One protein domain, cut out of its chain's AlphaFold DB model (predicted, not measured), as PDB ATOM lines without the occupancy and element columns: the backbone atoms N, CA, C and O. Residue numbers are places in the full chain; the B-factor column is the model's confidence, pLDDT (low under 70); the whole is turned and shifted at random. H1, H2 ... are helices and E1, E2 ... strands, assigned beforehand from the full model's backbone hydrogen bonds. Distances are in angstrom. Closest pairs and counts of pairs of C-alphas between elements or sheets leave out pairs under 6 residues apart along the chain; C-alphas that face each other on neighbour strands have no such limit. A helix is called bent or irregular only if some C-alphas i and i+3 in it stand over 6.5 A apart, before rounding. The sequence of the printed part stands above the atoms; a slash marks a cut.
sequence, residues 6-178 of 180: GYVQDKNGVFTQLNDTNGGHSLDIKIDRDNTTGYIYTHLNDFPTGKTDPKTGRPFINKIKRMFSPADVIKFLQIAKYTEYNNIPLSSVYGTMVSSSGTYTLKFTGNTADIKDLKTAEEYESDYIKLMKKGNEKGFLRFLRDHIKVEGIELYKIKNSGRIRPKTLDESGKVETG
ATOM      1  N   GLY A   6     144.106  11.530  29.304       92.25
ATOM      2  CA  GLY A   6     144.328  11.251  30.710       92.25
ATOM      3  C   GLY A   6     145.672  10.602  30.976       92.25
ATOM      4  O   GLY A   6     146.459  10.376  30.058       92.25
ATOM      5  N   TYR A   7     145.911  10.310  32.246       94.38
ATOM      6  CA  TYR A   7     147.129   9.708  32.759       94.38
ATOM      7  C   TYR A   7     146.793   8.711  33.868       94.38
ATOM      8  O   TYR A   7     145.845   8.918  34.629       94.38
ATOM      9  N   VAL A   8     147.606   7.668  33.994       94.44
ATOM     10  CA  VAL A   8     147.711   6.849  35.211       94.44
ATOM     11  C   VAL A   8     148.922   7.309  36.007       94.44
ATOM     12  O   VAL A   8     149.942   7.669  35.416       94.44
ATOM     13  N   GLN A   9     148.798   7.324  37.329       94.56
ATOM     14  CA  GLN A   9     149.878   7.645  38.251       94.56
ATOM     15  C   GLN A   9     150.380   6.367  38.913       94.56
ATOM     16  O   GLN A   9     149.587   5.527  39.348       94.56
ATOM     17  N   ASP A  10     151.697   6.245  39.009       93.12
ATOM     18  CA  ASP A  10     152.353   5.172  39.740       93.12
ATOM     19  C   ASP A  10     152.691   5.559  41.199       93.12
ATOM     20  O   ASP A  10     152.471   6.697  41.628       93.12
ATOM     21  N   LYS A  11     153.221   4.632  42.006       90.25
ATOM     22  CA  LYS A  11     153.527   4.885  43.428       90.25
ATOM     23  C   LYS A  11     154.742   5.782  43.649       90.25
ATOM     24  O   LYS A  11     154.912   6.309  44.743       90.25
ATOM     25  N   ASN A  12     155.556   5.977  42.614       91.00
ATOM     26  CA  ASN A  12     156.697   6.889  42.614       91.00
ATOM     27  C   ASN A  12     156.304   8.298  42.136       91.00
ATOM     28  O   ASN A  12     157.141   9.199  42.110       91.00
ATOM     29  N   GLY A  13     155.041   8.498  41.753       90.69
ATOM     30  CA  GLY A  13     154.518   9.762  41.253       90.69
ATOM     31  C   GLY A  13     154.739   9.997  39.757       90.69
ATOM     32  O   GLY A  13     154.516  11.113  39.289       90.69
ATOM     33  N   VAL A  14     155.148   8.977  39.001       93.94
ATOM     34  CA  VAL A  14     155.296   9.044  37.544       93.94
ATOM     35  C   VAL A  14     153.923   8.956  36.886       93.94
ATOM     36  O   VAL A  14     153.111   8.092  37.216       93.94
ATOM     37  N   PHE A  15     153.674   9.840  35.918       93.62
ATOM     38  CA  PHE A  15     152.447   9.850  35.129       93.62
ATOM     39  C   PHE A  15     152.691   9.254  33.746       93.62
ATOM     40  O   PHE A  15     153.528   9.745  32.989       93.62
ATOM     41  N   THR A  16     151.916   8.231  33.395       93.62
ATOM     42  CA  THR A  16     151.927   7.627  32.058       93.62
ATOM     43  C   THR A  16     150.643   7.980  31.331       93.62
ATOM     44  O   THR A  16     149.553   7.826  31.880       93.62
ATOM     45  N   GLN A  17     150.761   8.483  30.104       91.56
ATOM     46  CA  GLN A  17     149.610   8.893  29.308       91.56
ATOM     47  C   GLN A  17     148.728   7.691  28.948       91.56
ATOM     48  O   GLN A  17     149.219   6.629  28.568       91.56
ATOM     49  N   LEU A  18     147.415   7.878  29.053       88.75
ATOM     50  CA  LEU A  18     146.418   6.910  28.616       88.75
ATOM     51  C   LEU A  18     146.246   6.959  27.096       88.75
ATOM     52  O   LEU A  18     146.204   8.037  26.500       88.75
ATOM     53  N   ASN A  19     146.099   5.786  26.486       84.44
ATOM     54  CA  ASN A  19     145.812   5.675  25.060       84.44
ATOM     55  C   ASN A  19     144.317   5.863  24.805       84.44
ATOM     56  O   ASN A  19     143.481   5.335  25.548       84.44
ATOM     57  N   ASP A  20     143.990   6.586  23.736       80.00
ATOM     58  CA  ASP A  20     142.612   6.742  23.311       80.00
ATOM     59  C   ASP A  20     142.058   5.471  22.671       80.00
ATOM     60  O   ASP A  20     142.723   4.769  21.911       80.00
ATOM     61  N   THR A  21     140.796   5.188  22.970       73.75
ATOM     62  CA  THR A  21     140.011   4.131  22.335       73.75
ATOM     63  C   THR A  21     138.762   4.732  21.694       73.75
ATOM     64  O   THR A  21     138.431   5.907  21.892       73.75
ATOM     65  N   ASN A  22     138.082   3.957  20.842       69.88
ATOM     66  CA  ASN A  22     136.833   4.371  20.187       69.88
ATOM     67  C   ASN A  22     136.929   5.725  19.456       69.88
ATOM     68  O   ASN A  22     136.028   6.558  19.538       69.88
ATOM     69  N   GLY A  23     138.051   5.979  18.774       62.66
ATOM     70  CA  GLY A  23     138.275   7.226  18.037       62.66
ATOM     71  C   GLY A  23     138.492   8.466  18.914       62.66
ATOM     72  O   GLY A  23     138.416   9.583  18.399       62.66
ATOM     73  N   GLY A  24     138.773   8.296  20.211       63.88
ATOM     74  CA  GLY A  24     138.968   9.404  21.149       63.88
ATOM     75  C   GLY A  24     137.816   9.637  22.115       63.88
ATOM     76  O   GLY A  24     137.818  10.653  22.799       63.88
ATOM     77  N   HIS A  25     136.817   8.759  22.160       62.66
ATOM     78  CA  HIS A  25     135.634   8.922  23.016       62.66
ATOM     79  C   HIS A  25     135.686   8.091  24.299       62.66
ATOM     80  O   HIS A  25     134.707   8.050  25.043       62.66
ATOM     81  N   SER A  26     136.783   7.373  24.515       71.25
ATOM     82  CA  SER A  26     137.043   6.577  25.709       71.25
ATOM     83  C   SER A  26     138.557   6.437  25.894       71.25
ATOM     84  O   SER A  26     139.326   6.666  24.954       71.25
ATOM     85  N   LEU A  27     138.985   6.042  27.091       78.00
ATOM     86  CA  LEU A  27     140.377   5.719  27.401       78.00
ATOM     87  C   LEU A  27     140.473   4.296  27.948       78.00
ATOM     88  O   LEU A  27     139.616   3.863  28.717       78.00
ATOM     89  N   ASP A  28     141.529   3.576  27.573       78.38
ATOM     90  CA  ASP A  28     141.844   2.281  28.182       78.38
ATOM     91  C   ASP A  28     142.722   2.478  29.421       78.38
ATOM     92  O   ASP A  28     143.927   2.718  29.313       78.38
ATOM     93  N   ILE A  29     142.114   2.385  30.608       80.75
ATOM     94  CA  ILE A  29     142.832   2.453  31.885       80.75
ATOM     95  C   ILE A  29     143.516   1.104  32.143       80.75
ATOM     96  O   ILE A  29     142.953   0.180  32.749       80.75
ATOM     97  N   LYS A  30     144.767   1.007  31.688       82.25
ATOM     98  CA  LYS A  30     145.665  -0.106  32.004       82.25
ATOM     99  C   LYS A  30     146.226   0.078  33.407       82.25
ATOM    100  O   LYS A  30     146.999   0.998  33.656       82.25
ATOM    101  N   ILE A  31     145.810  -0.799  34.312       83.50
ATOM    102  CA  ILE A  31     146.290  -0.822  35.691       83.50
ATOM    103  C   ILE A  31     147.472  -1.780  35.752       83.50
ATOM    104  O   ILE A  31     147.322  -2.971  35.486       83.50
ATOM    105  N   ASP A  32     148.629  -1.253  36.128       85.94
ATOM    106  CA  ASP A  32     149.718  -2.053  36.672       85.94
ATOM    107  C   ASP A  32     149.389  -2.394  38.128       85.94
ATOM    108  O   ASP A  32     149.240  -1.491  38.961       85.94
ATOM    109  N   ARG A  33     149.268  -3.694  38.415       83.75
ATOM    110  CA  ARG A  33     148.955  -4.224  39.743       83.75
ATOM    111  C   ARG A  33     149.925  -3.719  40.809       83.75
ATOM    112  O   ARG A  33     149.490  -3.454  41.925       83.75
ATOM    113  N   ASP A  34     151.201  -3.568  40.469       84.88
ATOM    114  CA  ASP A  34     152.268  -3.406  41.462       84.88
ATOM    115  C   ASP A  34     152.693  -1.958  41.693       84.88
ATOM    116  O   ASP A  34     153.488  -1.649  42.596       84.88
ATOM    117  N   ASN A  35     152.140  -1.058  40.881       88.75
ATOM    118  CA  ASN A  35     152.610   0.310  40.823       88.75
ATOM    119  C   ASN A  35     151.494   1.354  40.739       88.75
ATOM    120  O   ASN A  35     151.707   2.471  41.193       88.75
ATOM    121  N   THR A  36     150.310   1.039  40.208       92.00
ATOM    122  CA  THR A  36     149.271   2.063  39.987       92.00
ATOM    123  C   THR A  36     148.660   2.539  41.302       92.00
ATOM    124  O   THR A  36     148.187   1.729  42.096       92.00
ATOM    125  N   THR A  37     148.602   3.854  41.500       93.75
ATOM    126  CA  THR A  37     147.944   4.497  42.652       93.75
ATOM    127  C   THR A  37     146.691   5.261  42.246       93.75
ATOM    128  O   THR A  37     145.748   5.367  43.023       93.75
ATOM    129  N   GLY A  38     146.604   5.738  41.008       94.44
ATOM    130  CA  GLY A  38     145.402   6.421  40.563       94.44
ATOM    131  C   GLY A  38     145.385   6.753  39.087       94.44
ATOM    132  O   GLY A  38     146.300   6.427  38.332       94.44
ATOM    133  N   TYR A  39     144.312   7.412  38.669       96.06
ATOM    134  CA  TYR A  39     144.146   7.878  37.298       96.06
ATOM    135  C   TYR A  39     143.435   9.230  37.246       96.06
ATOM    136  O   TYR A  39     142.642   9.579  38.124       96.06
ATOM    137  N   ILE A  40     143.716  10.005  36.198       94.94
ATOM    138  CA  ILE A  40     143.056  11.277  35.890       94.94
ATOM    139  C   ILE A  40     142.711  11.289  34.410       94.94
ATOM    140  O   ILE A  40     143.578  11.025  33.585       94.94
ATOM    141  N   TYR A  41     141.485  11.644  34.051       92.75
ATOM    142  CA  TYR A  41     141.092  11.764  32.652       92.75
ATOM    143  C   TYR A  41     139.973  12.775  32.432       92.75
ATOM    144  O   TYR A  41     139.331  13.240  33.374       92.75
ATOM    145  N   THR A  42     139.763  13.149  31.174       90.00
ATOM    146  CA  THR A  42     138.747  14.121  30.769       90.00
ATOM    147  C   THR A  42     137.569  13.445  30.084       90.00
ATOM    148  O   THR A  42     137.798  12.656  29.174       90.00
ATOM    149  N   HIS A  43     136.341  13.853  30.396       86.38
ATOM    150  CA  HIS A  43     135.171  13.554  29.563       86.38
ATOM    151  C   HIS A  43     134.932  14.653  28.524       86.38
ATOM    152  O   HIS A  43     135.077  15.849  28.808       86.38
ATOM    153  N   LEU A  44     134.492  14.258  27.328       85.06
ATOM    154  CA  LEU A  44     134.112  15.197  26.269       85.06
ATOM    155  C   LEU A  44     132.819  15.974  26.565       85.06
ATOM    156  O   LEU A  44     131.970  15.584  27.367       85.06
ATOM    157  N   ASN A  45     132.657  17.096  25.857       82.94
ATOM    158  CA  ASN A  45     131.373  17.788  25.757       82.94
ATOM    159  C   ASN A  45     130.443  17.078  24.775       82.94
ATOM    160  O   ASN A  45     130.905  16.364  23.891       82.94
ATOM    161  N   ASP A  46     129.145  17.352  24.892       82.75
ATOM    162  CA  ASP A  46     128.159  16.928  23.899       82.75
ATOM    163  C   ASP A  46     128.551  17.459  22.508       82.75
ATOM    164  O   ASP A  46     128.954  18.619  22.372       82.75
ATOM    165  N   PHE A  47     128.437  16.622  21.476       80.12
ATOM    166  CA  PHE A  47     128.835  16.984  20.113       80.12
ATOM    167  C   PHE A  47     127.828  16.488  19.066       80.12
ATOM    168  O   PHE A  47     127.161  15.475  19.287       80.12
ATOM    169  N   PRO A  48     127.677  17.179  17.920       80.62
ATOM    170  CA  PRO A  48     126.803  16.723  16.842       80.62
ATOM    171  C   PRO A  48     127.243  15.366  16.282       80.62
ATOM    172  O   PRO A  48     128.423  15.161  16.013       80.62
ATOM    173  N   THR A  49     126.297  14.462  16.026       80.50
ATOM    174  CA  THR A  49     126.574  13.138  15.426       80.50
ATOM    175  C   THR A  49     126.844  13.199  13.918       80.50
ATOM    176  O   THR A  49     127.097  12.171  13.298       80.50
ATOM    177  N   GLY A  50     126.717  14.381  13.307       79.69
ATOM    178  CA  GLY A  50     126.738  14.563  11.853       79.69
ATOM    179  C   GLY A  50     125.415  14.219  11.158       79.69
ATOM    180  O   GLY A  50     125.286  14.458   9.963       79.69
ATOM    181  N   LYS A  51     124.413  13.704  11.887       85.12
ATOM    182  CA  LYS A  51     123.053  13.473  11.378       85.12
ATOM    183  C   LYS A  51     122.131  14.624  11.778       85.12
ATOM    184  O   LYS A  51     122.261  15.165  12.876       85.12
ATOM    185  N   THR A  52     121.154  14.945  10.937       87.31
ATOM    186  CA  THR A  52     120.115  15.950  11.213       87.31
ATOM    187  C   THR A  52     118.739  15.307  11.281       87.31
ATOM    188  O   THR A  52     118.442  14.382  10.526       87.31
ATOM    189  N   ASP A  53     117.896  15.800  12.180       82.31
ATOM    190  CA  ASP A  53     116.487  15.436  12.243       82.31
ATOM    191  C   ASP A  53     115.772  15.966  10.986       82.31
ATOM    192  O   ASP A  53     115.723  17.184  10.786       82.31
ATOM    193  N   PRO A  54     115.205  15.088  10.138       80.88
ATOM    194  CA  PRO A  54     114.562  15.491   8.890       80.88
ATOM    195  C   PRO A  54     113.294  16.333   9.094       80.88
ATOM    196  O   PRO A  54     112.859  16.993   8.156       80.88
ATOM    197  N   LYS A  55     112.693  16.339  10.293       85.06
ATOM    198  CA  LYS A  55     111.488  17.131  10.592       85.06
ATOM    199  C   LYS A  55     111.803  18.528  11.114       85.06
ATOM    200  O   LYS A  55     111.043  19.455  10.865       85.06
ATOM    201  N   THR A  56     112.886  18.674  11.874       87.19
ATOM    202  CA  THR A  56     113.213  19.935  12.565       87.19
ATOM    203  C   THR A  56     114.453  20.632  12.011       87.19
ATOM    204  O   THR A  56     114.723  21.772  12.385       87.19
ATOM    205  N   GLY A  57     115.234  19.958  11.159       84.56
ATOM    206  CA  GLY A  57     116.508  20.450  10.628       84.56
ATOM    207  C   GLY A  57     117.629  20.539  11.671       84.56
ATOM    208  O   GLY A  57     118.733  20.979  11.356       84.56
ATOM    209  N   ARG A  58     117.379  20.135  12.924       86.75
ATOM    210  CA  ARG A  58     118.353  20.234  14.018       86.75
ATOM    211  C   ARG A  58     119.326  19.053  13.995       86.75
ATOM    212  O   ARG A  58     118.909  17.932  13.709       86.75
ATOM    213  N   PRO A  59     120.612  19.254  14.335       84.56
ATOM    214  CA  PRO A  59     121.552  18.149  14.453       84.56
ATOM    215  C   PRO A  59     121.171  17.232  15.620       84.56
ATOM    216  O   PRO A  59     120.834  17.696  16.713       84.56
ATOM    217  N   PHE A  60     121.286  15.922  15.415       83.12
ATOM    218  CA  PHE A  60     121.290  14.968  16.514       83.12
ATOM    219  C   PHE A  60     122.561  15.176  17.338       83.12
ATOM    220  O   PHE A  60     123.668  15.213  16.798       83.12
ATOM    221  N   ILE A  61     122.407  15.300  18.653       82.19
ATOM    222  CA  ILE A  61     123.515  15.522  19.583       82.19
ATOM    223  C   ILE A  61     123.853  14.210  20.285       82.19
ATOM    224  O   ILE A  61     122.976  13.587  20.887       82.19
ATOM    225  N   ASN A  62     125.126  13.816  20.242       76.00
ATOM    226  CA  ASN A  62     125.653  12.761  21.093       76.00
ATOM    227  C   ASN A  62     125.779  13.300  22.521       76.00
ATOM    228  O   ASN A  62     126.531  14.248  22.758       76.00
ATOM    229  N   LYS A  63     125.012  12.735  23.458       75.94
ATOM    230  CA  LYS A  63     124.995  13.181  24.856       75.94
ATOM    231  C   LYS A  63     126.019  12.404  25.670       75.94
ATOM    232  O   LYS A  63     125.848  11.206  25.885       75.94
ATOM    233  N   ILE A  64     127.028  13.100  26.178       78.88
ATOM    234  CA  ILE A  64     128.076  12.510  27.007       78.88
ATOM    235  C   ILE A  64     127.654  12.558  28.477       78.88
ATOM    236  O   ILE A  64     127.276  13.600  29.024       78.88
ATOM    237  N   LYS A  65     127.720  11.401  29.143       79.62
ATOM    238  CA  LYS A  65     127.510  11.300  30.590       79.62
ATOM    239  C   LYS A  65     128.744  11.872  31.285       79.62
ATOM    240  O   LYS A  65     129.823  11.304  31.210       79.62
ATOM    241  N   ARG A  66     128.596  13.011  31.959       87.25
ATOM    242  CA  ARG A  66     129.694  13.713  32.651       87.25
ATOM    243  C   ARG A  66     129.873  13.182  34.082       87.25
ATOM    244  O   ARG A  66     129.696  13.926  35.043       87.25
ATOM    245  N   MET A  67     130.084  11.875  34.213       92.75
ATOM    246  CA  MET A  67     130.272  11.157  35.479       92.75
ATOM    247  C   MET A  67     131.008   9.839  35.219       92.75
ATOM    248  O   MET A  67     130.861   9.304  34.124       92.75
ATOM    249  N   PHE A  68     131.728   9.312  36.214       94.25
ATOM    250  CA  PHE A  68     132.390   8.003  36.130       94.25
ATOM    251  C   PHE A  68     131.428   6.913  35.650       94.25
ATOM    252  O   PHE A  68     130.311   6.784  36.168       94.25
ATOM    253  N   SER A  69     131.866   6.136  34.668       93.19
ATOM    254  CA  SER A  69     131.180   4.949  34.164       93.19
ATOM    255  C   SER A  69     131.351   3.756  35.120       93.19
ATOM    256  O   SER A  69     132.207   3.790  36.009       93.19
ATOM    257  N   PRO A  70     130.578   2.666  34.945       95.38
ATOM    258  CA  PRO A  70     130.812   1.426  35.683       95.38
ATOM    259  C   PRO A  70     132.246   0.897  35.540       95.38
ATOM    260  O   PRO A  70     132.836   0.476  36.532       95.38
ATOM    261  N   ALA A  71     132.828   0.980  34.338       93.31
ATOM    262  CA  ALA A  71     134.204   0.554  34.093       93.31
ATOM    263  C   ALA A  71     135.204   1.364  34.931       93.31
ATOM    264  O   ALA A  71     136.092   0.781  35.550       93.31
ATOM    265  N   ASP A  72     135.016   2.683  35.034       94.62
ATOM    266  CA  ASP A  72     135.892   3.555  35.825       94.62
ATOM    267  C   ASP A  72     135.858   3.197  37.319       94.62
ATOM    268  O   ASP A  72     136.900   3.148  37.979       94.62
ATOM    269  N   VAL A  73     134.669   2.891  37.855       96.44
ATOM    270  CA  VAL A  73     134.502   2.471  39.258       96.44
ATOM    271  C   VAL A  73     135.156   1.114  39.509       96.44
ATOM    272  O   VAL A  73     135.848   0.949  40.512       96.44
ATOM    273  N   ILE A  74     134.999   0.156  38.592       95.81
ATOM    274  CA  ILE A  74     135.653  -1.158  38.692       95.81
ATOM    275  C   ILE A  74     137.175  -0.992  38.692       95.81
ATOM    276  O   ILE A  74     137.851  -1.565  39.542       95.81
ATOM    277  N   LYS A  75     137.720  -0.169  37.788       95.19
ATOM    278  CA  LYS A  75     139.157   0.131  37.724       95.19
ATOM    279  C   LYS A  75     139.662   0.774  39.013       95.19
ATOM    280  O   LYS A  75     140.689   0.371  39.546       95.19
ATOM    281  N   PHE A  76     138.911   1.726  39.555       96.75
ATOM    282  CA  PHE A  76     139.218   2.354  40.837       96.75
ATOM    283  C   PHE A  76     139.262   1.341  41.995       96.75
ATOM    284  O   PHE A  76     140.221   1.327  42.764       96.75
ATOM    285  N   LEU A  77     138.280   0.441  42.084       95.88
ATOM    286  CA  LEU A  77     138.244  -0.605  43.111       95.88
ATOM    287  C   LEU A  77     139.334  -1.669  42.923       95.88
ATOM    288  O   LEU A  77     139.847  -2.198  43.906       95.88
ATOM    289  N   GLN A  78     139.730  -1.963  41.683       94.19
ATOM    290  CA  GLN A  78     140.882  -2.823  41.401       94.19
ATOM    291  C   GLN A  78     142.174  -2.215  41.953       94.19
ATOM    292  O   GLN A  78     142.918  -2.916  42.632       94.19
ATOM    293  N   ILE A  79     142.403  -0.915  41.736       94.31
ATOM    294  CA  ILE A  79     143.557  -0.200  42.309       94.31
ATOM    295  C   ILE A  79     143.517  -0.263  43.839       94.31
ATOM    296  O   ILE A  79     144.521  -0.622  44.448       94.31
ATOM    297  N   ALA A  80     142.358   0.007  44.454       94.88
ATOM    298  CA  ALA A  80     142.192  -0.103  45.904       94.88
ATOM    299  C   ALA A  80     142.549  -1.508  46.410       94.88
ATOM    300  O   ALA A  80     143.334  -1.649  47.335       94.88
ATOM    301  N   LYS A  81     142.064  -2.567  45.759       92.50
ATOM    302  CA  LYS A  81     142.389  -3.948  46.142       92.50
ATOM    303  C   LYS A  81     143.879  -4.274  46.000       92.50
ATOM    304  O   LYS A  81     144.406  -5.101  46.736       92.50
ATOM    305  N   TYR A  82     144.572  -3.642  45.058       90.25
ATOM    306  CA  TYR A  82     145.994  -3.884  44.834       90.25
ATOM    307  C   TYR A  82     146.911  -3.252  45.878       90.25
ATOM    308  O   TYR A  82     148.051  -3.701  46.020       90.25
ATOM    309  N   THR A  83     146.424  -2.289  46.663       86.12
ATOM    310  CA  THR A  83     147.256  -1.649  47.684       86.12
ATOM    311  C   THR A  83     147.693  -2.602  48.789       86.12
ATOM    312  O   THR A  83     148.825  -2.491  49.257       86.12
ATOM    313  N   GLU A  84     146.843  -3.573  49.151       78.31
ATOM    314  CA  GLU A  84     147.157  -4.607  50.151       78.31
ATOM    315  C   GLU A  84     148.392  -5.435  49.778       78.31
ATOM    316  O   GLU A  84     149.151  -5.849  50.649       78.31
ATOM    317  N   TYR A  85     148.614  -5.667  48.482       77.06
ATOM    318  CA  TYR A  85     149.689  -6.539  48.008       77.06
ATOM    319  C   TYR A  85     151.030  -5.813  47.860       77.06
ATOM    320  O   TYR A  85     152.072  -6.461  47.852       77.06
ATOM    321  N   ASN A  86     151.008  -4.483  47.736       74.00
ATOM    322  CA  ASN A  86     152.128  -3.722  47.177       74.00
ATOM    323  C   ASN A  86     152.651  -2.599  48.083       74.00
ATOM    324  O   ASN A  86     153.421  -1.749  47.630       74.00
ATOM    325  N   ASN A  87     152.261  -2.616  49.364       81.75
ATOM    326  CA  ASN A  87     152.644  -1.630  50.381       81.75
ATOM    327  C   ASN A  87     152.350  -0.178  49.947       81.75
ATOM    328  O   ASN A  87     153.079   0.757  50.282       81.75
ATOM    329  N   ILE A  88     151.290  -0.002  49.156       86.12
ATOM    330  CA  ILE A  88     150.798   1.301  48.716       86.12
ATOM    331  C   ILE A  88     149.819   1.800  49.788       86.12
ATOM    332  O   ILE A  88     148.911   1.062  50.161       86.12
ATOM    333  N   PRO A  89     149.945   3.034  50.308       90.06
ATOM    334  CA  PRO A  89     148.967   3.562  51.253       90.06
ATOM    335  C   PRO A  89     147.589   3.694  50.599       90.06
ATOM    336  O   PRO A  89     147.471   4.320  49.546       90.06
ATOM    337  N   LEU A  90     146.529   3.193  51.237       91.38
ATOM    338  CA  LEU A  90     145.158   3.292  50.712       91.38
ATOM    339  C   LEU A  90     144.731   4.749  50.447       91.38
ATOM    340  O   LEU A  90     144.044   5.042  49.474       91.38
ATOM    341  N   SER A  91     145.232   5.689  51.254       90.62
ATOM    342  CA  SER A  91     145.015   7.134  51.094       90.62
ATOM    343  C   SER A  91     145.561   7.710  49.778       90.62
ATOM    344  O   SER A  91     145.074   8.744  49.296       90.62
ATOM    345  N   SER A  92     146.546   7.036  49.171       91.75
ATOM    346  CA  SER A  92     147.091   7.397  47.860       91.75
ATOM    347  C   SER A  92     146.162   7.015  46.710       91.75
ATOM    348  O   SER A  92     146.296   7.585  45.635       91.75
ATOM    349  N   VAL A  93     145.175   6.139  46.938       94.88
ATOM    350  CA  VAL A  93     144.252   5.692  45.894       94.88
ATOM    351  C   VAL A  93     143.314   6.814  45.484       94.88
ATOM    352  O   VAL A  93     142.727   7.495  46.332       94.88
ATOM    353  N   TYR A  94     143.166   7.036  44.179       96.88
ATOM    354  CA  TYR A  94     142.151   7.943  43.650       96.88
ATOM    355  C   TYR A  94     141.778   7.652  42.193       96.88
ATOM    356  O   TYR A  94     142.562   7.113  41.416       96.88
ATOM    357  N   GLY A  95     140.590   8.098  41.798       97.06
ATOM    358  CA  GLY A  95     140.205   8.237  40.392       97.06
ATOM    359  C   GLY A  95     139.639   9.628  40.165       97.06
ATOM    360  O   GLY A  95     138.731  10.023  40.886       97.06
ATOM    361  N   THR A  96     140.161  10.395  39.211       96.69
ATOM    362  CA  THR A  96     139.677  11.756  38.928       96.69
ATOM    363  C   THR A  96     139.166  11.868  37.502       96.69
ATOM    364  O   THR A  96     139.864  11.537  36.548       96.69
ATOM    365  N   MET A  97     137.959  12.401  37.357       94.12
ATOM    366  CA  MET A  97     137.351  12.716  36.073       94.12
ATOM    367  C   MET A  97     137.096  14.219  35.982       94.12
ATOM    368  O   MET A  97     136.448  14.819  36.841       94.12
ATOM    369  N   VAL A  98     137.616  14.831  34.924       92.06
ATOM    370  CA  VAL A  98     137.478  16.255  34.624       92.06
ATOM    371  C   VAL A  98     136.451  16.424  33.510       92.06
ATOM    372  O   VAL A  98     136.597  15.881  32.418       92.06
ATOM    373  N   SER A  99     135.411  17.217  33.754       88.75
ATOM    374  CA  SER A  99     134.418  17.559  32.734       88.75
ATOM    375  C   SER A  99     134.055  19.036  32.793       88.75
ATOM    376  O   SER A  99     134.288  19.717  33.790       88.75
ATOM    377  N   SER A 100     133.355  19.519  31.769       83.00
ATOM    378  CA  SER A 100     132.755  20.860  31.786       83.00
ATOM    379  C   SER A 100     131.723  21.078  32.898       83.00
ATOM    380  O   SER A 100     131.431  22.221  33.236       83.00
ATOM    381  N   SER A 101     131.166  20.011  33.482       80.12
ATOM    382  CA  SER A 101     130.212  20.107  34.601       80.12
ATOM    383  C   SER A 101     130.872  20.133  35.987       80.12
ATOM    384  O   SER A 101     130.191  20.315  37.004       80.12
ATOM    385  N   GLY A 102     132.193  19.954  36.026       86.50
ATOM    386  CA  GLY A 102     133.005  19.898  37.232       86.50
ATOM    387  C   GLY A 102     134.031  18.772  37.181       86.50
ATOM    388  O   GLY A 102     133.942  17.860  36.352       86.50
ATOM    389  N   THR A 103     134.976  18.846  38.114       93.94
ATOM    390  CA  THR A 103     135.941  17.784  38.385       93.94
ATOM    391  C   THR A 103     135.433  16.943  39.546       93.94
ATOM    392  O   THR A 103     135.043  17.484  40.584       93.94
ATOM    393  N   TYR A 104     135.419  15.631  39.363       95.75
ATOM    394  CA  TYR A 104     135.035  14.667  40.383       95.75
ATOM    395  C   TYR A 104     136.221  13.777  40.723       95.75
ATOM    396  O   TYR A 104     136.931  13.342  39.822       95.75
ATOM    397  N   THR A 105     136.401  13.483  42.005       97.00
ATOM    398  CA  THR A 105     137.452  12.590  42.497       97.00
ATOM    399  C   THR A 105     136.838  11.532  43.401       97.00
ATOM    400  O   THR A 105     136.070  11.858  44.304       97.00
ATOM    401  N   LEU A 106     137.181  10.272  43.150       97.81
ATOM    402  CA  LEU A 106     136.912   9.138  44.021       97.81
ATOM    403  C   LEU A 106     138.074   8.942  44.992       97.81
ATOM    404  O   LEU A 106     139.237   9.011  44.586       97.81
ATOM    405  N   LYS A 107     137.747   8.663  46.253       97.00
ATOM    406  CA  LYS A 107     138.672   8.207  47.297       97.00
ATOM    407  C   LYS A 107     138.117   6.958  47.965       97.00
ATOM    408  O   LYS A 107     136.912   6.715  47.909       97.00
ATOM    409  N   PHE A 108     139.010   6.138  48.511       95.88
ATOM    410  CA  PHE A 108     138.638   4.904  49.187       95.88
ATOM    411  C   PHE A 108     139.138   4.927  50.629       95.88
ATOM    412  O   PHE A 108     140.332   5.100  50.873       95.88
ATOM    413  N   THR A 109     138.213   4.772  51.569       94.88
ATOM    414  CA  THR A 109     138.458   4.760  53.021       94.88
ATOM    415  C   THR A 109     137.912   3.498  53.691       94.88
ATOM    416  O   THR A 109     138.044   3.335  54.901       94.88
ATOM    417  N   GLY A 110     137.299   2.609  52.905       93.62
ATOM    418  CA  GLY A 110     136.698   1.368  53.377       93.62
ATOM    419  C   GLY A 110     137.700   0.230  53.530       93.62
ATOM    420  O   GLY A 110     138.916   0.410  53.445       93.62
ATOM    421  N   ASN A 111     137.165  -0.971  53.722       93.75
ATOM    422  CA  ASN A 111     137.948  -2.193  53.785       93.75
ATOM    423  C   ASN A 111     138.033  -2.843  52.396       93.75
ATOM    424  O   ASN A 111     137.031  -3.162  51.758       93.75
ATOM    425  N   THR A 112     139.251  -3.070  51.923       93.56
ATOM    426  CA  THR A 112     139.557  -3.715  50.640       93.56
ATOM    427  C   THR A 112     139.047  -5.156  50.548       93.56
ATOM    428  O   THR A 112     138.727  -5.618  49.449       93.56
ATOM    429  N   ALA A 113     138.862  -5.844  51.681       92.31
ATOM    430  CA  ALA A 113     138.239  -7.168  51.739       92.31
ATOM    431  C   ALA A 113     136.748  -7.169  51.337       92.31
ATOM    432  O   ALA A 113     136.227  -8.204  50.908       92.31
ATOM    433  N   ASP A 114     136.069  -6.020  51.417       92.62
ATOM    434  CA  ASP A 114     134.669  -5.873  50.998       92.62
ATOM    435  C   ASP A 114     134.528  -5.734  49.474       92.62
ATOM    436  O   ASP A 114     133.427  -5.826  48.931       92.62
ATOM    437  N   ILE A 115     135.647  -5.588  48.754       93.75
ATOM    438  CA  ILE A 115     135.695  -5.548  47.290       93.75
ATOM    439  C   ILE A 115     135.649  -6.982  46.735       93.75
ATOM    440  O   ILE A 115     136.667  -7.590  46.359       93.75
ATOM    441  N   LYS A 116     134.435  -7.526  46.672       90.69
ATOM    442  CA  LYS A 116     134.107  -8.861  46.153       90.69
ATOM    443  C   LYS A 116     132.860  -8.816  45.270       90.69
ATOM    444  O   LYS A 116     132.100  -7.856  45.317       90.69
ATOM    445  N   ASP A 117     132.689  -9.843  44.441       89.88
ATOM    446  CA  ASP A 117     131.477 -10.067  43.639       89.88
ATOM    447  C   ASP A 117     131.076  -8.903  42.704       89.88
ATOM    448  O   ASP A 117     129.899  -8.711  42.389       89.88
ATOM    449  N   LEU A 118     132.059  -8.122  42.233       93.00
ATOM    450  CA  LEU A 118     131.830  -7.072  41.240       93.00
ATOM    451  C   LEU A 118     131.440  -7.691  39.894       93.00
ATOM    452  O   LEU A 118     132.129  -8.580  39.392       93.00
ATOM    453  N   LYS A 119     130.368  -7.175  39.286       94.25
ATOM    454  CA  LYS A 119     129.986  -7.530  37.914       94.25
ATOM    455  C   LYS A 119     130.865  -6.809  36.891       94.25
ATOM    456  O   LYS A 119     131.572  -5.852  37.218       94.25
ATOM    457  N   THR A 120     130.792  -7.242  35.639       94.12
ATOM    458  CA  THR A 120     131.405  -6.529  34.511       94.12
ATOM    459  C   THR A 120     130.712  -5.186  34.246       94.12
ATOM    460  O   THR A 120     129.593  -4.929  34.702       94.12
ATOM    461  N   ALA A 121     131.382  -4.292  33.514       92.19
ATOM    462  CA  ALA A 121     130.825  -2.980  33.191       92.19
ATOM    463  C   ALA A 121     129.560  -3.099  32.322       92.19
ATOM    464  O   ALA A 121     128.598  -2.358  32.530       92.19
ATOM    465  N   GLU A 122     129.553  -4.068  31.407       92.38
ATOM    466  CA  GLU A 122     128.444  -4.407  30.517       92.38
ATOM    467  C   GLU A 122     127.217  -4.869  31.314       92.38
ATOM    468  O   GLU A 122     126.097  -4.418  31.072       92.38
ATOM    469  N   GLU A 123     127.419  -5.705  32.336       95.69
ATOM    470  CA  GLU A 123     126.339  -6.163  33.217       95.69
ATOM    471  C   GLU A 123     125.714  -5.028  34.043       95.69
ATOM    472  O   GLU A 123     124.532  -5.091  34.389       95.69
ATOM    473  N   TYR A 124     126.478  -3.980  34.355       95.56
ATOM    474  CA  TYR A 124     125.968  -2.800  35.055       95.56
ATOM    475  C   TYR A 124     125.310  -1.769  34.131       95.56
ATOM    476  O   TYR A 124     124.603  -0.884  34.621       95.56
ATOM    477  N   GLU A 125     125.519  -1.847  32.816       91.50
ATOM    478  CA  GLU A 125     125.222  -0.752  31.890       91.50
ATOM    479  C   GLU A 125     123.741  -0.339  31.905       91.50
ATOM    480  O   GLU A 125     123.420   0.847  32.039       91.50
ATOM    481  N   SER A 126     122.821  -1.303  31.819       93.00
ATOM    482  CA  SER A 126     121.375  -1.033  31.757       93.00
ATOM    483  C   SER A 126     120.858  -0.319  33.014       93.00
ATOM    484  O   SER A 126     120.151   0.698  32.931       93.00
ATOM    485  N   ASP A 127     121.257  -0.805  34.190       95.12
ATOM    486  CA  ASP A 127     120.859  -0.233  35.476       95.12
ATOM    487  C   ASP A 127     121.515   1.128  35.704       95.12
ATOM    488  O   ASP A 127     120.847   2.095  36.088       95.12
ATOM    489  N   TYR A 128     122.797   1.248  35.357       94.81
ATOM    490  CA  TYR A 128     123.518   2.510  35.389       94.81
ATOM    491  C   TYR A 128     122.830   3.561  34.506       94.81
ATOM    492  O   TYR A 128     122.534   4.670  34.957       94.81
ATOM    493  N   ILE A 129     122.468   3.226  33.261       92.56
ATOM    494  CA  ILE A 129     121.756   4.144  32.363       92.56
ATOM    495  C   ILE A 129     120.420   4.593  32.964       92.56
ATOM    496  O   ILE A 129     120.104   5.786  32.879       92.56
ATOM    497  N   LYS A 130     119.648   3.689  33.583       94.69
ATOM    498  CA  LYS A 130     118.395   4.041  34.275       94.69
ATOM    499  C   LYS A 130     118.634   5.003  35.435       94.69
ATOM    500  O   LYS A 130     117.911   5.994  35.552       94.69
ATOM    501  N   LEU A 131     119.637   4.747  36.270       94.50
ATOM    502  CA  LEU A 131     119.948   5.584  37.427       94.50
ATOM    503  C   LEU A 131     120.410   6.982  37.018       94.50
ATOM    504  O   LEU A 131     119.943   7.967  37.590       94.50
ATOM    505  N   MET A 132     121.228   7.089  35.973       93.12
ATOM    506  CA  MET A 132     121.727   8.377  35.478       93.12
ATOM    507  C   MET A 132     120.620   9.300  34.942       93.12
ATOM    508  O   MET A 132     120.804  10.517  34.910       93.12
ATOM    509  N   LYS A 133     119.430   8.777  34.598       91.56
ATOM    510  CA  LYS A 133     118.256   9.611  34.259       91.56
ATOM    511  C   LYS A 133     117.735  10.426  35.449       91.56
ATOM    512  O   LYS A 133     117.036  11.411  35.241       91.56
ATOM    513  N   LYS A 134     118.087  10.055  36.687       89.06
ATOM    514  CA  LYS A 134     117.731  10.786  37.920       89.06
ATOM    515  C   LYS A 134     118.658  11.985  38.197       89.06
ATOM    516  O   LYS A 134     118.504  12.635  39.231       89.06
ATOM    517  N   GLY A 135     119.605  12.262  37.297       90.81
ATOM    518  CA  GLY A 135     120.658  13.269  37.434       90.81
ATOM    519  C   GLY A 135     122.020  12.633  37.713       90.81
ATOM    520  O   GLY A 135     122.088  11.567  38.318       90.81
ATOM    521  N   ASN A 136     123.105  13.288  37.287       90.44
ATOM    522  CA  ASN A 136     124.444  12.683  37.306       90.44
ATOM    523  C   ASN A 136     124.913  12.297  38.718       90.44
ATOM    524  O   ASN A 136     125.235  11.140  38.950       90.44
ATOM    525  N   GLU A 137     124.911  13.240  39.669       94.44
ATOM    526  CA  GLU A 137     125.383  12.989  41.045       94.44
ATOM    527  C   GLU A 137     124.473  11.983  41.769       94.44
ATOM    528  O   GLU A 137     124.938  10.976  42.293       94.44
ATOM    529  N   LYS A 138     123.151  12.206  41.734       95.12
ATOM    530  CA  LYS A 138     122.166  11.334  42.394       95.12
ATOM    531  C   LYS A 138     122.165   9.918  41.822       95.12
ATOM    532  O   LYS A 138     122.059   8.952  42.573       95.12
ATOM    533  N   GLY A 139     122.223   9.803  40.497       95.50
ATOM    534  CA  GLY A 139     122.243   8.530  39.787       95.50
ATOM    535  C   GLY A 139     123.499   7.735  40.110       95.50
ATOM    536  O   GLY A 139     123.397   6.564  40.460       95.50
ATOM    537  N   PHE A 140     124.658   8.391  40.079       96.69
ATOM    538  CA  PHE A 140     125.934   7.756  40.379       96.69
ATOM    539  C   PHE A 140     126.050   7.307  41.837       96.69
ATOM    540  O   PHE A 140     126.400   6.162  42.092       96.69
ATOM    541  N   LEU A 141     125.672   8.145  42.806       97.12
ATOM    542  CA  LEU A 141     125.716   7.736  44.213       97.12
ATOM    543  C   LEU A 141     124.752   6.578  44.510       97.12
ATOM    544  O   LEU A 141     125.066   5.690  45.298       97.12
ATOM    545  N   ARG A 142     123.588   6.539  43.844       96.75
ATOM    546  CA  ARG A 142     122.676   5.388  43.936       96.75
ATOM    547  C   ARG A 142     123.254   4.151  43.272       96.75
ATOM    548  O   ARG A 142     123.037   3.060  43.774       96.75
ATOM    549  N   PHE A 143     124.000   4.305  42.185       97.19
ATOM    550  CA  PHE A 143     124.711   3.191  41.567       97.19
ATOM    551  C   PHE A 143     125.749   2.596  42.528       97.19
ATOM    552  O   PHE A 143     125.755   1.383  42.728       97.19
ATOM    553  N   LEU A 144     126.542   3.444  43.195       96.88
ATOM    554  CA  LEU A 144     127.491   2.992  44.213       96.88
ATOM    555  C   LEU A 144     126.786   2.229  45.346       96.88
ATOM    556  O   LEU A 144     127.156   1.104  45.665       96.88
ATOM    557  N   ARG A 145     125.717   2.803  45.903       95.44
ATOM    558  CA  ARG A 145     124.992   2.220  47.040       95.44
ATOM    559  C   ARG A 145     124.198   0.959  46.688       95.44
ATOM    560  O   ARG A 145     124.238  -0.016  47.425       95.44
ATOM    561  N   ASP A 146     123.446   0.984  45.590       95.44
ATOM    562  CA  ASP A 146     122.439  -0.037  45.279       95.44
ATOM    563  C   ASP A 146     123.025  -1.197  44.443       95.44
ATOM    564  O   ASP A 146     122.493  -2.309  44.499       95.44
ATOM    565  N   HIS A 147     124.116  -0.973  43.690       95.75
ATOM    566  CA  HIS A 147     124.694  -1.963  42.761       95.75
ATOM    567  C   HIS A 147     126.157  -2.325  43.032       95.75
ATOM    568  O   HIS A 147     126.485  -3.507  42.947       95.75
ATOM    569  N   ILE A 148     127.024  -1.351  43.341       96.56
ATOM    570  CA  ILE A 148     128.428  -1.640  43.687       96.56
ATOM    571  C   ILE A 148     128.520  -2.219  45.099       96.56
ATOM    572  O   ILE A 148     129.209  -3.210  45.292       96.56
ATOM    573  N   LYS A 149     127.776  -1.649  46.057       95.12
ATOM    574  CA  LYS A 149     127.638  -2.155  47.435       95.12
ATOM    575  C   LYS A 149     128.969  -2.357  48.168       95.12
ATOM    576  O   LYS A 149     129.086  -3.244  49.006       95.12
ATOM    577  N   VAL A 150     129.953  -1.517  47.862       95.31
ATOM    578  CA  VAL A 150     131.225  -1.451  48.586       95.31
ATOM    579  C   VAL A 150     131.211  -0.187  49.437       95.31
ATOM    580  O   VAL A 150     130.990   0.913  48.919       95.31
ATOM    581  N   GLU A 151     131.426  -0.345  50.739       93.88
ATOM    582  CA  GLU A 151     131.508   0.774  51.676       93.88
ATOM    583  C   GLU A 151     132.838   1.532  51.543       93.88
ATOM    584  O   GLU A 151     133.842   1.005  51.064       93.88
ATOM    585  N   GLY A 152     132.843   2.804  51.945       93.69
ATOM    586  CA  GLY A 152     134.044   3.644  51.922       93.69
ATOM    587  C   GLY A 152     134.465   4.160  50.544       93.69
ATOM    588  O   GLY A 152     135.564   4.690  50.411       93.69
ATOM    589  N   ILE A 153     133.615   4.045  49.513       96.81
ATOM    590  CA  ILE A 153     133.781   4.820  48.276       96.81
ATOM    591  C   ILE A 153     133.261   6.239  48.517       96.81
ATOM    592  O   ILE A 153     132.060   6.456  48.688       96.81
ATOM    593  N   GLU A 154     134.155   7.217  48.457       96.31
ATOM    594  CA  GLU A 154     133.840   8.627  48.666       96.31
ATOM    595  C   GLU A 154     133.911   9.401  47.352       96.31
ATOM    596  O   GLU A 154     134.879   9.287  46.600       96.31
ATOM    597  N   LEU A 155     132.896  10.229  47.082       97.12
ATOM    598  CA  LEU A 155     132.858  11.113  45.920       97.12
ATOM    599  C   LEU A 155     133.060  12.563  46.350       97.12
ATOM    600  O   LEU A 155     132.251  13.125  47.087       97.12
ATOM    601  N   TYR A 156     134.071  13.210  45.788       95.62
ATOM    602  CA  TYR A 156     134.331  14.632  45.963       95.62
ATOM    603  C   TYR A 156     134.087  15.376  44.660       95.62
ATOM    604  O   TYR A 156     134.489  14.930  43.588       95.62
ATOM    605  N   LYS A 157     133.452  16.545  44.749       94.31
ATOM    606  CA  LYS A 157     133.342  17.493  43.640       94.31
ATOM    607  C   LYS A 157     134.229  18.697  43.903       94.31
ATOM    608  O   LYS A 157     134.046  19.396  44.899       94.31
ATOM    609  N   ILE A 158     135.115  18.984  42.962       90.12
ATOM    610  CA  ILE A 158     135.925  20.195  42.933       90.12
ATOM    611  C   ILE A 158     135.223  21.185  42.003       90.12
ATOM    612  O   ILE A 158     135.030  20.931  40.810       90.12
ATOM    613  N   LYS A 159     134.773  22.311  42.564       80.31
ATOM    614  CA  LYS A 159     134.197  23.412  41.778       80.31
ATOM    615  C   LYS A 159     135.311  24.236  41.132       80.31
ATOM    616  O   LYS A 159     136.425  24.276  41.638       80.31
ATOM    617  N   ASN A 160     134.972  25.007  40.098       72.88
ATOM    618  CA  ASN A 160     135.904  25.946  39.452       72.88
ATOM    619  C   ASN A 160     136.528  26.957  40.431       72.88
ATOM    620  O   ASN A 160     137.602  27.477  40.171       72.88
ATOM    621  N   SER A 161     135.876  27.217  41.570       76.69
ATOM    622  CA  SER A 161     136.409  28.062  42.643       76.69
ATOM    623  C   SER A 161     137.480  27.378  43.510       76.69
ATOM    624  O   SER A 161     137.838  27.925  44.546       76.69
ATOM    625  N   GLY A 162     137.888  26.145  43.194       76.50
ATOM    626  CA  GLY A 162     138.811  25.335  43.997       76.50
ATOM    627  C   GLY A 162     138.195  24.708  45.254       76.50
ATOM    628  O   GLY A 162     138.838  23.897  45.909       76.50
ATOM    629  N   ARG A 163     136.936  25.031  45.592       83.69
ATOM    630  CA  ARG A 163     136.251  24.436  46.751       83.69
ATOM    631  C   ARG A 163     135.953  22.961  46.493       83.69
ATOM    632  O   ARG A 163     135.265  22.635  45.520       83.69
ATOM    633  N   ILE A 164     136.420  22.118  47.406       89.19
ATOM    634  CA  ILE A 164     136.167  20.680  47.445       89.19
ATOM    635  C   ILE A 164     134.924  20.440  48.303       89.19
ATOM    636  O   ILE A 164     134.752  21.071  49.346       89.19
ATOM    637  N   ARG A 165     134.013  19.590  47.827       91.25
ATOM    638  CA  ARG A 165     132.778  19.247  48.538       91.25
ATOM    639  C   ARG A 165     132.505  17.743  48.438       91.25
ATOM    640  O   ARG A 165     132.369  17.269  47.302       91.25
ATOM    641  N   PRO A 166     132.386  17.002  49.554       94.06
ATOM    642  CA  PRO A 166     131.936  15.620  49.525       94.06
ATOM    643  C   PRO A 166     130.484  15.550  49.049       94.06
ATOM    644  O   PRO A 166     129.684  16.471  49.254       94.06
ATOM    645  N   LYS A 167     130.162  14.452  48.376       94.88
ATOM    646  CA  LYS A 167     128.851  14.157  47.808       94.88
ATOM    647  C   LYS A 167     128.379  12.815  48.337       94.88
ATOM    648  O   LYS A 167     128.976  11.788  48.032       94.88
ATOM    649  N   THR A 168     127.290  12.835  49.089       94.06
ATOM    650  CA  THR A 168     126.706  11.656  49.738       94.06
ATOM    651  C   THR A 168     125.210  11.579  49.453       94.06
ATOM    652  O   THR A 168     124.619  12.497  48.873       94.06
ATOM    653  N   LEU A 169     124.597  10.448  49.798       91.69
ATOM    654  CA  LEU A 169     123.145  10.327  49.846       91.69
ATOM    655  C   LEU A 169     122.681  10.445  51.294       91.69
ATOM    656  O   LEU A 169     123.246   9.773  52.150       91.69
ATOM    657  N   ASP A 170     121.630  11.227  51.528       90.06
ATOM    658  CA  ASP A 170     120.886  11.170  52.789       90.06
ATOM    659  C   ASP A 170     120.057   9.876  52.894       90.06
ATOM    660  O   ASP A 170     119.959   9.083  51.946       90.06
ATOM    661  N   GLU A 171     119.398   9.682  54.038       86.62
ATOM    662  CA  GLU A 171     118.507   8.541  54.293       86.62
ATOM    663  C   GLU A 171     117.352   8.448  53.275       86.62
ATOM    664  O   GLU A 171     116.938   7.359  52.876       86.62
ATOM    665  N   SER A 172     116.875   9.589  52.762       84.38
ATOM    666  CA  SER A 172     115.845   9.659  51.710       84.38
ATOM    667  C   SER A 172     116.399   9.377  50.297       84.38
ATOM    668  O   SER A 172     115.670   9.253  49.300       84.38
ATOM    669  N   GLY A 173     117.720   9.249  50.178       83.44
ATOM    670  CA  GLY A 173     118.466   9.110  48.941       83.44
ATOM    671  C   GLY A 173     118.406  10.351  48.048       83.44
ATOM    672  O   GLY A 173     118.348  10.206  46.813       83.44
ATOM    673  N   LYS A 174     118.363  11.542  48.648       88.56
ATOM    674  CA  LYS A 174     118.684  12.841  48.044       88.56
ATOM    675  C   LYS A 174     120.190  13.087  48.164       88.56
ATOM    676  O   LYS A 174     120.851  12.483  48.994       88.56
ATOM    677  N   VAL A 175     120.738  13.931  47.289       90.31
ATOM    678  CA  VAL A 175     122.174  14.246  47.326       90.31
ATOM    679  C   VAL A 175     122.417  15.308  48.382       90.31
ATOM    680  O   VAL A 175     121.890  16.415  48.260       90.31
ATOM    681  N   GLU A 176     123.264  14.989  49.346       90.56
ATOM    682  CA  GLU A 176     123.816  15.945  50.291       90.56
ATOM    683  C   GLU A 176     125.188  16.419  49.828       90.56
ATOM    684  O   GLU A 176     125.935  15.736  49.122       90.56
ATOM    685  N   THR A 177     125.486  17.669  50.165       86.31
ATOM    686  CA  THR A 177     126.778  18.289  49.896       86.31
ATOM    687  C   THR A 177     127.327  18.734  51.234       86.31
ATOM    688  O   THR A 177     126.824  19.705  51.792       86.31
ATOM    689  N   GLY A 178     128.313  18.001  51.743       78.31
ATOM    690  CA  GLY A 178     128.998  18.378  52.973       78.31
ATOM    691  C   GLY A 178     130.011  19.491  52.731       78.31
ATOM    692  O   GLY A 178     130.339  19.816  51.584       78.31
TER     693      GLY A 178
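AT A GLANCE: This is residues 6 to 178 of the 180 residues of an uncharacterized protein of Aureibaculum marinum (UniProt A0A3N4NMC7). A twisted wall of eight strands has helices H1 and H3 over one face, while H2 packs on H3 and on the first residues of H1. The hairpin of E4 and E5 sticks out as a separate arm. The printed part has 173 residues, mixed in class, with ten named strands and three named helices in the order E1 E2 E3 E4 E5 H1 E6 E7 H2 H3 E8 E9 E10. The large sheet, E2 E1 E3 E6 E7 E8 E9 E10, is mixed; the whole is compact, with a radius of gyration of the C-alphas of 17.0 A and spans of 60 by 40 by 37 A.

HOW THE PARTS SIT: E1, residues 6 to 10, forms an antiparallel hairpin with E2, residues 15 to 17; N 8 and O 16 are 2.9 A apart, within hydrogen-bond range, as are the other N and O pairs named here. E3, residues 36 to 42, is antiparallel to E1, with N 7 and O 40 at 2.8 A. E4, residues 47 to 52, and E5, residues 59 to 62, form an antiparallel hairpin, with N 49 and O 60 at 2.8 A; E3 and E4 are apart. H1, residues 70 to 86, is on the large sheet at a height of 6.5 A, over E6, residues 94 to 99, and along it at 16 degrees on the local plane; their closest C-alphas, of Phe 76 and Gly 95, are 6.0 A apart. E6 is parallel to E3, with N 96 and O 39 at 2.8 A, and forms a hairpin with E7, residues 102 to 108, with N 97 and O 104 at 2.8 A. H2, residues 121 to 132, is irregular, with C-alphas 123 and 126 7.3 A apart, and is not on the sheet. H2 touches H1 at residues 70 to 74 alone, the closest C-alphas being those of Ala 71 and Ala 121, 5.0 A. H3, residues 136 to 148, touches H2 in a helical hairpin, opposite ways at a steep tilt of 45 degrees; the closest C-alphas, of Met 132 and Gly 139, are 4.3 A apart. H3 is on the same face as H1, in two layers, helices on one face of a sheet; its height is 8.6 A, over E9, residues 164 to 169, slantwise at 53 degrees on the local plane. E8, residues 153 to 158, E9 and E10, residues 175 to 177, form a meander, each the antiparallel neighbour of the one before; N 167 and O 155 are 2.8 A apart, N 176 and O 168 2.9 A. E7 and E8 are antiparallel, with N 156 and O 105 at 2.8 A. Every O i to N i+4 pair is within range in H3, against 10 of 13 in H1 and 6 of 8 in H2.

IN THESE COORDINATES: E1 begins at C-alpha 6, (144.328, 11.251, 30.710), and E10 ends at C-alpha 177, (126.778, 18.289, 49.896). H1 measures 24.8 A, E7 20.0 A and E3 18.5 A.

THE WHOLE: The C-alphas farthest apart, of Lys 55 and Asn 87, are 60.2 A apart. The printed part has no cut; the links E2 to E3 and E7 to H2 are long. Residues 22 to 25 have pLDDT under 70.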